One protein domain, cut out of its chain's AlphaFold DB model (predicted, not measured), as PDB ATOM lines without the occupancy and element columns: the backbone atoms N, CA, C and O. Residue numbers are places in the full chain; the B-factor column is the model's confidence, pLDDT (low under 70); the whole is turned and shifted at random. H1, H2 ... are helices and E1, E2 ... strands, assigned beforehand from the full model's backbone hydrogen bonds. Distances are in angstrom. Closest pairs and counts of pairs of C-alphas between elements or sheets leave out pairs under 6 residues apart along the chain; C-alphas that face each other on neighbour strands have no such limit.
ATOM      1  N   VAL A 154     277.792 279.985 291.378       93.19
ATOM      2  CA  VAL A 154     277.800 281.189 290.535       93.19
ATOM      3  C   VAL A 154     277.610 280.749 289.091       93.19
ATOM      4  O   VAL A 154     278.448 280.021 288.557       93.19
ATOM      5  N   ILE A 155     276.515 281.198 288.477       94.31
ATOM      6  CA  ILE A 155     276.195 280.965 287.068       94.31
ATOM      7  C   ILE A 155     276.360 282.292 286.334       94.31
ATOM      8  O   ILE A 155     275.746 283.291 286.698       94.31
ATOM      9  N   LEU A 156     277.209 282.303 285.315       93.06
ATOM     10  CA  LEU A 156     277.454 283.452 284.457       93.06
ATOM     11  C   LEU A 156     276.781 283.189 283.114       93.06
ATOM     12  O   LEU A 156     276.926 282.107 282.550       93.06
ATOM     13  N   VAL A 157     276.055 284.177 282.608       92.81
ATOM     14  CA  VAL A 157     275.364 284.084 281.320       92.81
ATOM     15  C   VAL A 157     276.215 284.785 280.273       92.81
ATOM     16  O   VAL A 157     276.562 285.955 280.439       92.81
ATOM     17  N   HIS A 158     276.569 284.077 279.203       91.25
ATOM     18  CA  HIS A 158     277.365 284.625 278.114       91.25
ATOM     19  C   HIS A 158     276.726 284.330 276.764       91.25
ATOM     20  O   HIS A 158     276.531 283.180 276.384       91.25
ATOM     21  N   ARG A 159     276.457 285.392 276.013       89.44
ATOM     22  CA  ARG A 159     276.071 285.337 274.609       89.44
ATOM     23  C   ARG A 159     277.047 286.225 273.857       89.44
ATOM     24  O   ARG A 159     277.191 287.391 274.216       89.44
ATOM     25  N   ASP A 160     277.733 285.666 272.871       87.00
ATOM     26  CA  ASP A 160     278.670 286.425 272.048       87.00
ATOM     27  C   ASP A 160     277.889 287.158 270.945       87.00
ATOM     28  O   ASP A 160     277.371 286.504 270.045       87.00
ATOM     29  N   PRO A 161     277.731 288.490 271.010       83.50
ATOM     30  CA  PRO A 161     276.899 289.214 270.051       83.50
ATOM     31  C   PRO A 161     277.498 289.250 268.639       83.50
ATOM     32  O   PRO A 161     276.765 289.528 267.695       83.50
ATOM     33  N   ASP A 162     278.800 288.989 268.500       85.50
ATOM     34  CA  ASP A 162     279.517 289.102 267.228       85.50
ATOM     35  C   ASP A 162     279.662 287.744 266.519       85.50
ATOM     36  O   ASP A 162     280.063 287.694 265.356       85.50
ATOM     37  N   SER A 163     279.352 286.636 267.200       85.62
ATOM     38  CA  SER A 163     279.429 285.295 266.619       85.62
ATOM     39  C   SER A 163     278.128 284.899 265.925       85.62
ATOM     40  O   SER A 163     277.034 285.272 266.346       85.62
ATOM     41  N   GLU A 164     278.233 284.077 264.879       85.56
ATOM     42  CA  GLU A 164     277.068 283.517 264.182       85.56
ATOM     43  C   GLU A 164     276.134 282.765 265.146       85.56
ATOM     44  O   GLU A 164     274.917 282.933 265.116       85.56
ATOM     45  N   GLU A 165     276.705 281.987 266.064       84.38
ATOM     46  CA  GLU A 165     275.970 281.236 267.085       84.38
ATOM     47  C   GLU A 165     275.195 282.161 268.026       84.38
ATOM     48  O   GLU A 165     274.010 281.943 268.289       84.38
ATOM     49  N   GLY A 166     275.837 283.219 268.519       85.50
ATOM     50  CA  GLY A 166     275.176 284.165 269.401       85.50
ATOM     51  C   GLY A 166     274.143 285.013 268.665       85.50
ATOM     52  O   GLY A 166     273.076 285.265 269.227       85.50
ATOM     53  N   LEU A 167     274.356 285.377 267.398       86.25
ATOM     54  CA  LEU A 167     273.315 285.990 266.558       86.25
ATOM     55  C   LEU A 167     272.104 285.061 266.405       86.25
ATOM     56  O   LEU A 167     270.969 285.514 266.558       86.25
ATOM     57  N   ASN A 168     272.346 283.760 266.258       87.81
ATOM     58  CA  ASN A 168     271.319 282.719 266.232       87.81
ATOM     59  C   ASN A 168     270.734 282.379 267.617       87.81
ATOM     60  O   ASN A 168     269.891 281.494 267.720       87.81
ATOM     61  N   GLY A 169     271.122 283.086 268.685       88.50
ATOM     62  CA  GLY A 169     270.532 282.970 270.023       88.50
ATOM     63  C   GLY A 169     271.166 281.912 270.929       88.50
ATOM     64  O   GLY A 169     270.662 281.687 272.032       88.50
ATOM     65  N   VAL A 170     272.269 281.283 270.525       91.56
ATOM     66  CA  VAL A 170     273.011 280.356 271.388       91.56
ATOM     67  C   VAL A 170     273.617 281.129 272.556       91.56
ATOM     68  O   VAL A 170     274.276 282.154 272.380       91.56
ATOM     69  N   THR A 171     273.360 280.652 273.770       92.44
ATOM     70  CA  THR A 171     273.829 281.264 275.014       92.44
ATOM     71  C   THR A 171     274.504 280.207 275.879       92.44
ATOM     72  O   THR A 171     273.977 279.116 276.074       92.44
ATOM     73  N   GLU A 172     275.674 280.535 276.415       92.00
ATOM     74  CA  GLU A 172     276.440 279.691 277.325       92.00
ATOM     75  C   GLU A 172     276.101 280.049 278.778       92.00
ATOM     76  O   GLU A 172     276.259 281.197 279.205       92.00
ATOM     77  N   LEU A 173     275.661 279.058 279.553       93.25
ATOM     78  CA  LEU A 173     275.550 279.144 281.007       93.25
ATOM     79  C   LEU A 173     276.819 278.554 281.619       93.25
ATOM     80  O   LEU A 173     277.060 277.350 281.556       93.25
ATOM     81  N   ILE A 174     277.651 279.410 282.201       92.31
ATOM     82  CA  ILE A 174     278.963 279.051 282.739       92.31
ATOM     83  C   ILE A 174     278.855 278.938 284.258       92.31
ATOM     84  O   ILE A 174     278.678 279.937 284.955       92.31
ATOM     85  N   VAL A 175     279.018 277.733 284.795       93.44
ATOM     86  CA  VAL A 175     279.126 277.507 286.240       93.44
ATOM     87  C   VAL A 175     280.539 277.883 286.675       93.44
ATOM     88  O   VAL A 175     281.450 277.058 286.677       93.44
ATOM     89  N   GLY A 176     280.736 279.155 287.018       89.19
ATOM     90  CA  GLY A 176     282.037 279.704 287.399       89.19
ATOM     91  C   GLY A 176     282.490 279.301 288.806       89.19
ATOM     92  O   GLY A 176     283.688 279.259 289.078       89.19
ATOM     93  N   LYS A 177     281.545 278.961 289.689       90.44
ATOM     94  CA  LYS A 177     281.804 278.454 291.044       90.44
ATOM     95  C   LYS A 177     280.744 277.424 291.414       90.44
ATOM     96  O   LYS A 177     279.564 277.661 291.176       90.44
ATOM     97  N   CYS A 178     281.152 276.326 292.041       92.00
ATOM     98  CA  CYS A 178     280.255 275.382 292.702       92.00
ATOM     99  C   CYS A 178     280.967 274.771 293.915       92.00
ATOM    100  O   CYS A 178     282.088 274.283 293.786       92.00
ATOM    101  N   ARG A 179     280.347 274.807 295.102       87.12
ATOM    102  CA  ARG A 179     280.952 274.258 296.335       87.12
ATOM    103  C   ARG A 179     281.025 272.727 296.367       87.12
ATOM    104  O   ARG A 179     281.904 272.191 297.032       87.12
ATOM    105  N   HIS A 180     280.105 272.039 295.689       86.44
ATOM    106  CA  HIS A 180     279.890 270.593 295.853       86.44
ATOM    107  C   HIS A 180     279.978 269.788 294.548       86.44
ATOM    108  O   HIS A 180     279.653 268.605 294.542       86.44
ATOM    109  N   ALA A 181     280.410 270.399 293.443       87.62
ATOM    110  CA  ALA A 181     280.553 269.718 292.159       87.62
ATOM    111  C   ALA A 181     281.627 270.377 291.283       87.62
ATOM    112  O   ALA A 181     282.059 271.503 291.536       87.62
ATOM    113  N   LYS A 182     282.038 269.668 290.225       88.44
ATOM    114  CA  LYS A 182     282.936 270.210 289.203       88.44
ATOM    115  C   LYS A 182     282.235 271.345 288.450       88.44
ATOM    116  O   LYS A 182     281.062 271.240 288.107       88.44
ATOM    117  N   THR A 183     282.973 272.416 288.185       90.75
ATOM    118  CA  THR A 183     282.527 273.502 287.311       90.75
ATOM    119  C   THR A 183     282.481 273.049 285.851       90.75
ATOM    120  O   THR A 183     283.156 272.102 285.439       90.75
ATOM    121  N   GLY A 184     281.677 273.739 285.054       89.75
ATOM    122  CA  GLY A 184     281.487 273.446 283.641       89.75
ATOM    123  C   GLY A 184     280.608 274.501 282.994       89.75
ATOM    124  O   GLY A 184     280.248 275.493 283.631       89.75
ATOM    125  N   SER A 185     280.250 274.284 281.740       90.06
ATOM    126  CA  SER A 185     279.254 275.096 281.056       90.06
ATOM    127  C   SER A 185     278.276 274.215 280.295       90.06
ATOM    128  O   SER A 185     278.578 273.066 279.967       90.06
ATOM    129  N   CYS A 186     277.088 274.750 280.050       89.81
ATOM    130  CA  CYS A 186     276.114 274.160 279.146       89.81
ATOM    131  C   CYS A 186     275.594 275.221 278.179       89.81
ATOM    132  O   CYS A 186     275.582 276.416 278.487       89.81
ATOM    133  N   MET A 187     275.186 274.770 276.996       90.88
ATOM    134  CA  MET A 187     274.576 275.629 275.990       90.88
ATOM    135  C   MET A 187     273.062 275.561 276.096       90.88
ATOM    136  O   MET A 187     272.486 274.490 276.287       90.88
ATOM    137  N   VAL A 188     272.428 276.715 275.937       93.75
ATOM    138  CA  VAL A 188     270.979 276.869 275.832       93.75
ATOM    139  C   VAL A 188     270.653 277.706 274.603       93.75
ATOM    140  O   VAL A 188     271.443 278.546 274.167       93.75
ATOM    141  N   GLN A 189     269.471 277.489 274.042       93.19
ATOM    142  CA  GLN A 189     268.980 278.247 272.903       93.19
ATOM    143  C   GLN A 189     267.996 279.313 273.384       93.19
ATOM    144  O   GLN A 189     266.950 279.000 273.955       93.19
ATOM    145  N   GLN A 190     268.304 280.583 273.136       92.31
ATOM    146  CA  GLN A 190     267.387 281.682 273.410       92.31
ATOM    147  C   GLN A 190     266.318 281.751 272.315       92.31
ATOM    148  O   GLN A 190     266.629 281.882 271.130       92.31
ATOM    149  N   GLN A 191     265.051 281.731 272.717       91.25
ATOM    150  CA  GLN A 191     263.907 282.058 271.869       91.25
ATOM    151  C   GLN A 191     263.377 283.432 272.287       91.25
ATOM    152  O   GLN A 191     262.401 283.541 273.027       91.25
ATOM    153  N   GLY A 192     264.067 284.489 271.841       88.31
ATOM    154  CA  GLY A 192     263.847 285.865 272.309       88.31
ATOM    155  C   GLY A 192     262.403 286.350 272.164       88.31
ATOM    156  O   GLY A 192     261.868 286.939 273.096       88.31
ATOM    157  N   GLN A 193     261.741 286.005 271.057       91.06
ATOM    158  CA  GLN A 193     260.335 286.349 270.808       91.06
ATOM    159  C   GLN A 193     259.358 285.781 271.851       91.06
ATOM    160  O   GLN A 193     258.290 286.344 272.051       91.06
ATOM    161  N   TYR A 194     259.725 284.695 272.535       93.00
ATOM    162  CA  TYR A 194     258.929 284.065 273.592       93.00
ATOM    163  C   TYR A 194     259.522 284.295 274.989       93.00
ATOM    164  O   TYR A 194     259.027 283.733 275.954       93.00
ATOM    165  N   VAL A 195     260.596 285.084 275.119       92.31
ATOM    166  CA  VAL A 195     261.253 285.379 276.410       92.31
ATOM    167  C   VAL A 195     261.650 284.109 277.177       92.31
ATOM    168  O   VAL A 195     261.503 284.017 278.396       92.31
ATOM    169  N   ARG A 196     262.147 283.092 276.467       92.62
ATOM    170  CA  ARG A 196     262.518 281.814 277.088       92.62
ATOM    171  C   ARG A 196     263.825 281.252 276.562       92.62
ATOM    172  O   ARG A 196     264.239 281.542 275.439       92.62
ATOM    173  N   PHE A 197     264.433 280.410 277.385       93.31
ATOM    174  CA  PHE A 197     265.516 279.522 276.989       93.31
ATOM    175  C   PHE A 197     264.967 278.105 276.859       93.31
ATOM    176  O   PHE A 197     264.101 277.702 277.634       93.31
ATOM    177  N   VAL A 198     265.463 277.371 275.872       92.06
ATOM    178  CA  VAL A 198     265.188 275.945 275.682       92.06
ATOM    179  C   VAL A 198     266.506 275.185 275.610       92.06
ATOM    180  O   VAL A 198     267.562 275.787 275.381       92.06
ATOM    181  N   ASP A 199     266.441 273.871 275.799       89.50
ATOM    182  CA  ASP A 199     267.605 273.006 275.634       89.50
ATOM    183  C   ASP A 199     268.208 273.200 274.240       89.50
ATOM    184  O   ASP A 199     267.500 273.294 273.231       89.50
ATOM    185  N   PHE A 200     269.533 273.303 274.184       87.06
ATOM    186  CA  PHE A 200     270.226 273.419 272.912       87.06
ATOM    187  C   PHE A 200     270.150 272.083 272.167       87.06
ATOM    188  O   PHE A 200     270.676 271.074 272.628       87.06
ATOM    189  N   ALA A 201     269.482 272.085 271.014       69.50
ATOM    190  CA  ALA A 201     269.283 270.894 270.186       69.50
ATOM    191  C   ALA A 201     270.429 270.631 269.186       69.50
ATOM    192  O   ALA A 201     270.368 269.656 268.438       69.50
ATOM    193  N   GLY A 202     271.452 271.492 269.130       66.88
ATOM    194  CA  GLY A 202     272.649 271.255 268.320       66.88
ATOM    195  C   GLY A 202     273.615 270.287 269.006       66.88
ATOM    196  O   GLY A 202     273.551 270.102 270.219       66.88
ATOM    197  N   ASN A 203     274.527 269.676 268.245       57.12
ATOM    198  CA  ASN A 203     275.566 268.835 268.836       57.12
ATOM    199  C   ASN A 203     276.526 269.724 269.657       57.12
ATOM    200  O   ASN A 203     277.194 270.580 269.074       57.12
ATOM    201  N   PRO A 204     276.602 269.577 270.996       53.56
ATOM    202  CA  PRO A 204     277.501 270.389 271.817       53.56
ATOM    203  C   PRO A 204     278.978 270.030 271.593       53.56
ATOM    204  O   PRO A 204     279.866 270.770 272.022       53.56
ATOM    205  N   TYR A 205     279.241 268.903 270.927       53.88
ATOM    206  CA  TYR A 205     280.563 268.449 270.530       53.88
ATOM    207  C   TYR A 205     280.670 268.526 269.010       53.88
ATOM    208  O   TYR A 205     279.840 267.975 268.298       53.88
ATOM    209  N   ALA A 206     281.703 269.192 268.500       54.56
ATOM    210  CA  ALA A 206     282.030 269.072 267.087       54.56
ATOM    211  C   ALA A 206     282.310 267.593 266.785       54.56
ATOM    212  O   ALA A 206     283.091 266.960 267.498       54.56
ATOM    213  N   THR A 207     281.653 267.035 265.772       58.09
ATOM    214  CA  THR A 207     282.019 265.710 265.248       58.09
ATOM    215  C   THR A 207     283.461 265.745 264.741       58.09
ATOM    216  O   THR A 207     283.932 266.801 264.322       58.09
ATOM    217  N   ASP A 208     284.174 264.615 264.757       58.03
ATOM    218  CA  ASP A 208     285.562 264.567 264.264       58.03
ATOM    219  C   ASP A 208     285.663 265.099 262.822       58.03
ATOM    220  O   ASP A 208     286.562 265.870 262.504       58.03
ATOM    221  N   GLU A 209     284.653 264.819 261.994       59.03
ATOM    222  CA  GLU A 209     284.492 265.385 260.651       59.03
ATOM    223  C   GLU A 209     284.355 266.920 260.644       59.03
ATOM    224  O   GLU A 209     284.963 267.598 259.817       59.03
ATOM    225  N   GLU A 210     283.580 267.512 261.557       56.47
ATOM    226  CA  GLU A 210     283.462 268.972 261.690       56.47
ATOM    227  C   GLU A 210     284.738 269.619 262.241       56.47
ATOM    228  O   GLU A 210     285.041 270.758 261.871       56.47
ATOM    229  N   VAL A 211     285.486 268.903 263.091       60.88
ATOM    230  CA  VAL A 211     286.798 269.330 263.602       60.88
ATOM    231  C   VAL A 211     287.840 269.323 262.491       60.88
ATOM    232  O   VAL A 211     288.556 270.312 262.321       60.88
ATOM    233  N   GLU A 212     287.896 268.250 261.705       60.53
ATOM    234  CA  GLU A 212     288.798 268.107 260.560       60.53
ATOM    235  C   GLU A 212     288.463 269.090 259.436       60.53
ATOM    236  O   GLU A 212     289.365 269.671 258.831       60.53
ATOM    237  N   MET A 213     287.174 269.337 259.184       66.50
ATOM    238  CA  MET A 213     286.721 270.289 258.165       66.50
ATOM    239  C   MET A 213     286.674 271.745 258.653       66.50
ATOM    240  O   MET A 213     286.354 272.632 257.860       66.50
ATOM    241  N   GLY A 214     286.965 272.011 259.932       60.34
ATOM    242  CA  GLY A 214     286.939 273.356 260.520       60.34
ATOM    243  C   GLY A 214     285.567 274.040 260.454       60.34
ATOM    244  O   GLY A 214     285.497 275.264 260.366       60.34
ATOM    245  N   ARG A 215     284.479 273.258 260.439       53.34
ATOM    246  CA  ARG A 215     283.116 273.718 260.114       53.34
ATOM    247  C   ARG A 215     282.319 274.265 261.296       53.34
ATOM    248  O   ARG A 215     281.293 274.893 261.069       53.34
ATOM    249  N   THR A 216     282.767 274.063 262.534       52.69
ATOM    250  CA  THR A 216     282.080 274.577 263.730       52.69
ATOM    251  C   THR A 216     283.013 275.439 264.574       52.69
ATOM    252  O   THR A 216     284.194 275.125 264.739       52.69
ATOM    253  N   SER A 217     282.504 276.527 265.165       53.72
ATOM    254  CA  SER A 217     283.322 277.376 266.049       53.72
ATOM    255  C   SER A 217     283.804 276.601 267.296       53.72
ATOM    256  O   SER A 217     284.890 276.854 267.836       53.72
ATOM    257  N   PHE A 218     283.035 275.577 267.690       45.81
ATOM    258  CA  PHE A 218     283.310 274.640 268.781       45.81
ATOM    259  C   PHE A 218     284.479 273.686 268.527       45.81
ATOM    260  O   PHE A 218     285.139 273.298 269.493       45.81
ATOM    261  N   ALA A 219     284.800 273.370 267.269       46.38
ATOM    262  CA  ALA A 219     285.937 272.517 266.911       46.38
ATOM    263  C   ALA A 219     287.275 273.041 267.450       46.38
ATOM    264  O   ALA A 219     288.171 272.283 267.822       46.38
ATOM    265  N   SER A 220     287.412 274.366 267.541       48.56
ATOM    266  CA  SER A 220     288.608 275.007 268.095       48.56
ATOM    267  C   SER A 220     288.749 274.812 269.612       48.56
ATOM    268  O   SER A 220     289.863 274.838 270.139       48.56
ATOM    269  N   ARG A 221     287.627 274.596 270.316       49.56
ATOM    270  CA  ARG A 221     287.542 274.447 271.779       49.56
ATOM    271  C   ARG A 221     287.649 272.991 272.232       49.56
ATOM    272  O   ARG A 221     287.981 272.749 273.389       49.56
TER     273      ARG A 221
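Overview. This is residues 154 to 221 of the 231 residues of the protein "DnaB domain-containing protein" of Pseudomonas amygdali pv. lachrymans (UniProt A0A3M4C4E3). Look first for a curled, strongly twisted sheet of four strands, like part of a barrel, with a short helix, H1, at its margin and a tail, holding two small helices H2 and H3, set off from it. The printed part has 68 residues, in the order E1 H1 E2 E3 E4 H2 H3; the sheet runs E1 E2 E3 E4, antiparallel throughout, and the class is mixed, helices and strands. It is only just loose, close to compact, with a radius of gyration of the C-alphas of 13.4 A and spans of 38 by 33 by 21 A.

Arrangement. Begin at inner strands E2, residues 170 to 178, and E3, residues 184 to 191, an antiparallel hairpin at 146 degrees; N 173 and O 186 are 2.9 A apart. Edge strand E1, residues 154 to 158, is antiparallel to E2, with N 156 and O 174 at 2.8 A. Edge strand E4, residues 196 to 199, forms a hairpin with E3, with N 189 and O 198 at 2.9 A. E2, E3 and E4 are a meander, each strand the antiparallel neighbour of the one before. H1, residues 164 to 167, only grazes the sheet with residues 164 to 166. H2, residues 208 to 212, and H3, residues 217 to 220, are not on it; they only just touch, only at the corner, with 3 pairs of C-alphas within 8 A, the closest those of Val 211 and Ala 219 at 4.7 A. In H2 the O i to N i+4 pair is within hydrogen-bond range; H1 and H3 are too short for one, and of their single O i to N i+3 pairs that of H1 is within range and that of H3 is not.

Along the chain. Find C-alpha 154, where E1 begins, at (277.800, 281.189, 290.535). E2 runs 23.1 A from C-alpha 170 at (273.011, 280.356, 271.388), and E3 runs 22.8 A. H3 ends at C-alpha 220, (288.608, 275.007, 268.095).

Size, cuts and confidence. The C-alphas farthest apart, of Arg 179 and Met 213, are 38.8 A apart. The printed part has no cut and no long link. Residues 201 to 221 have pLDDT under 70.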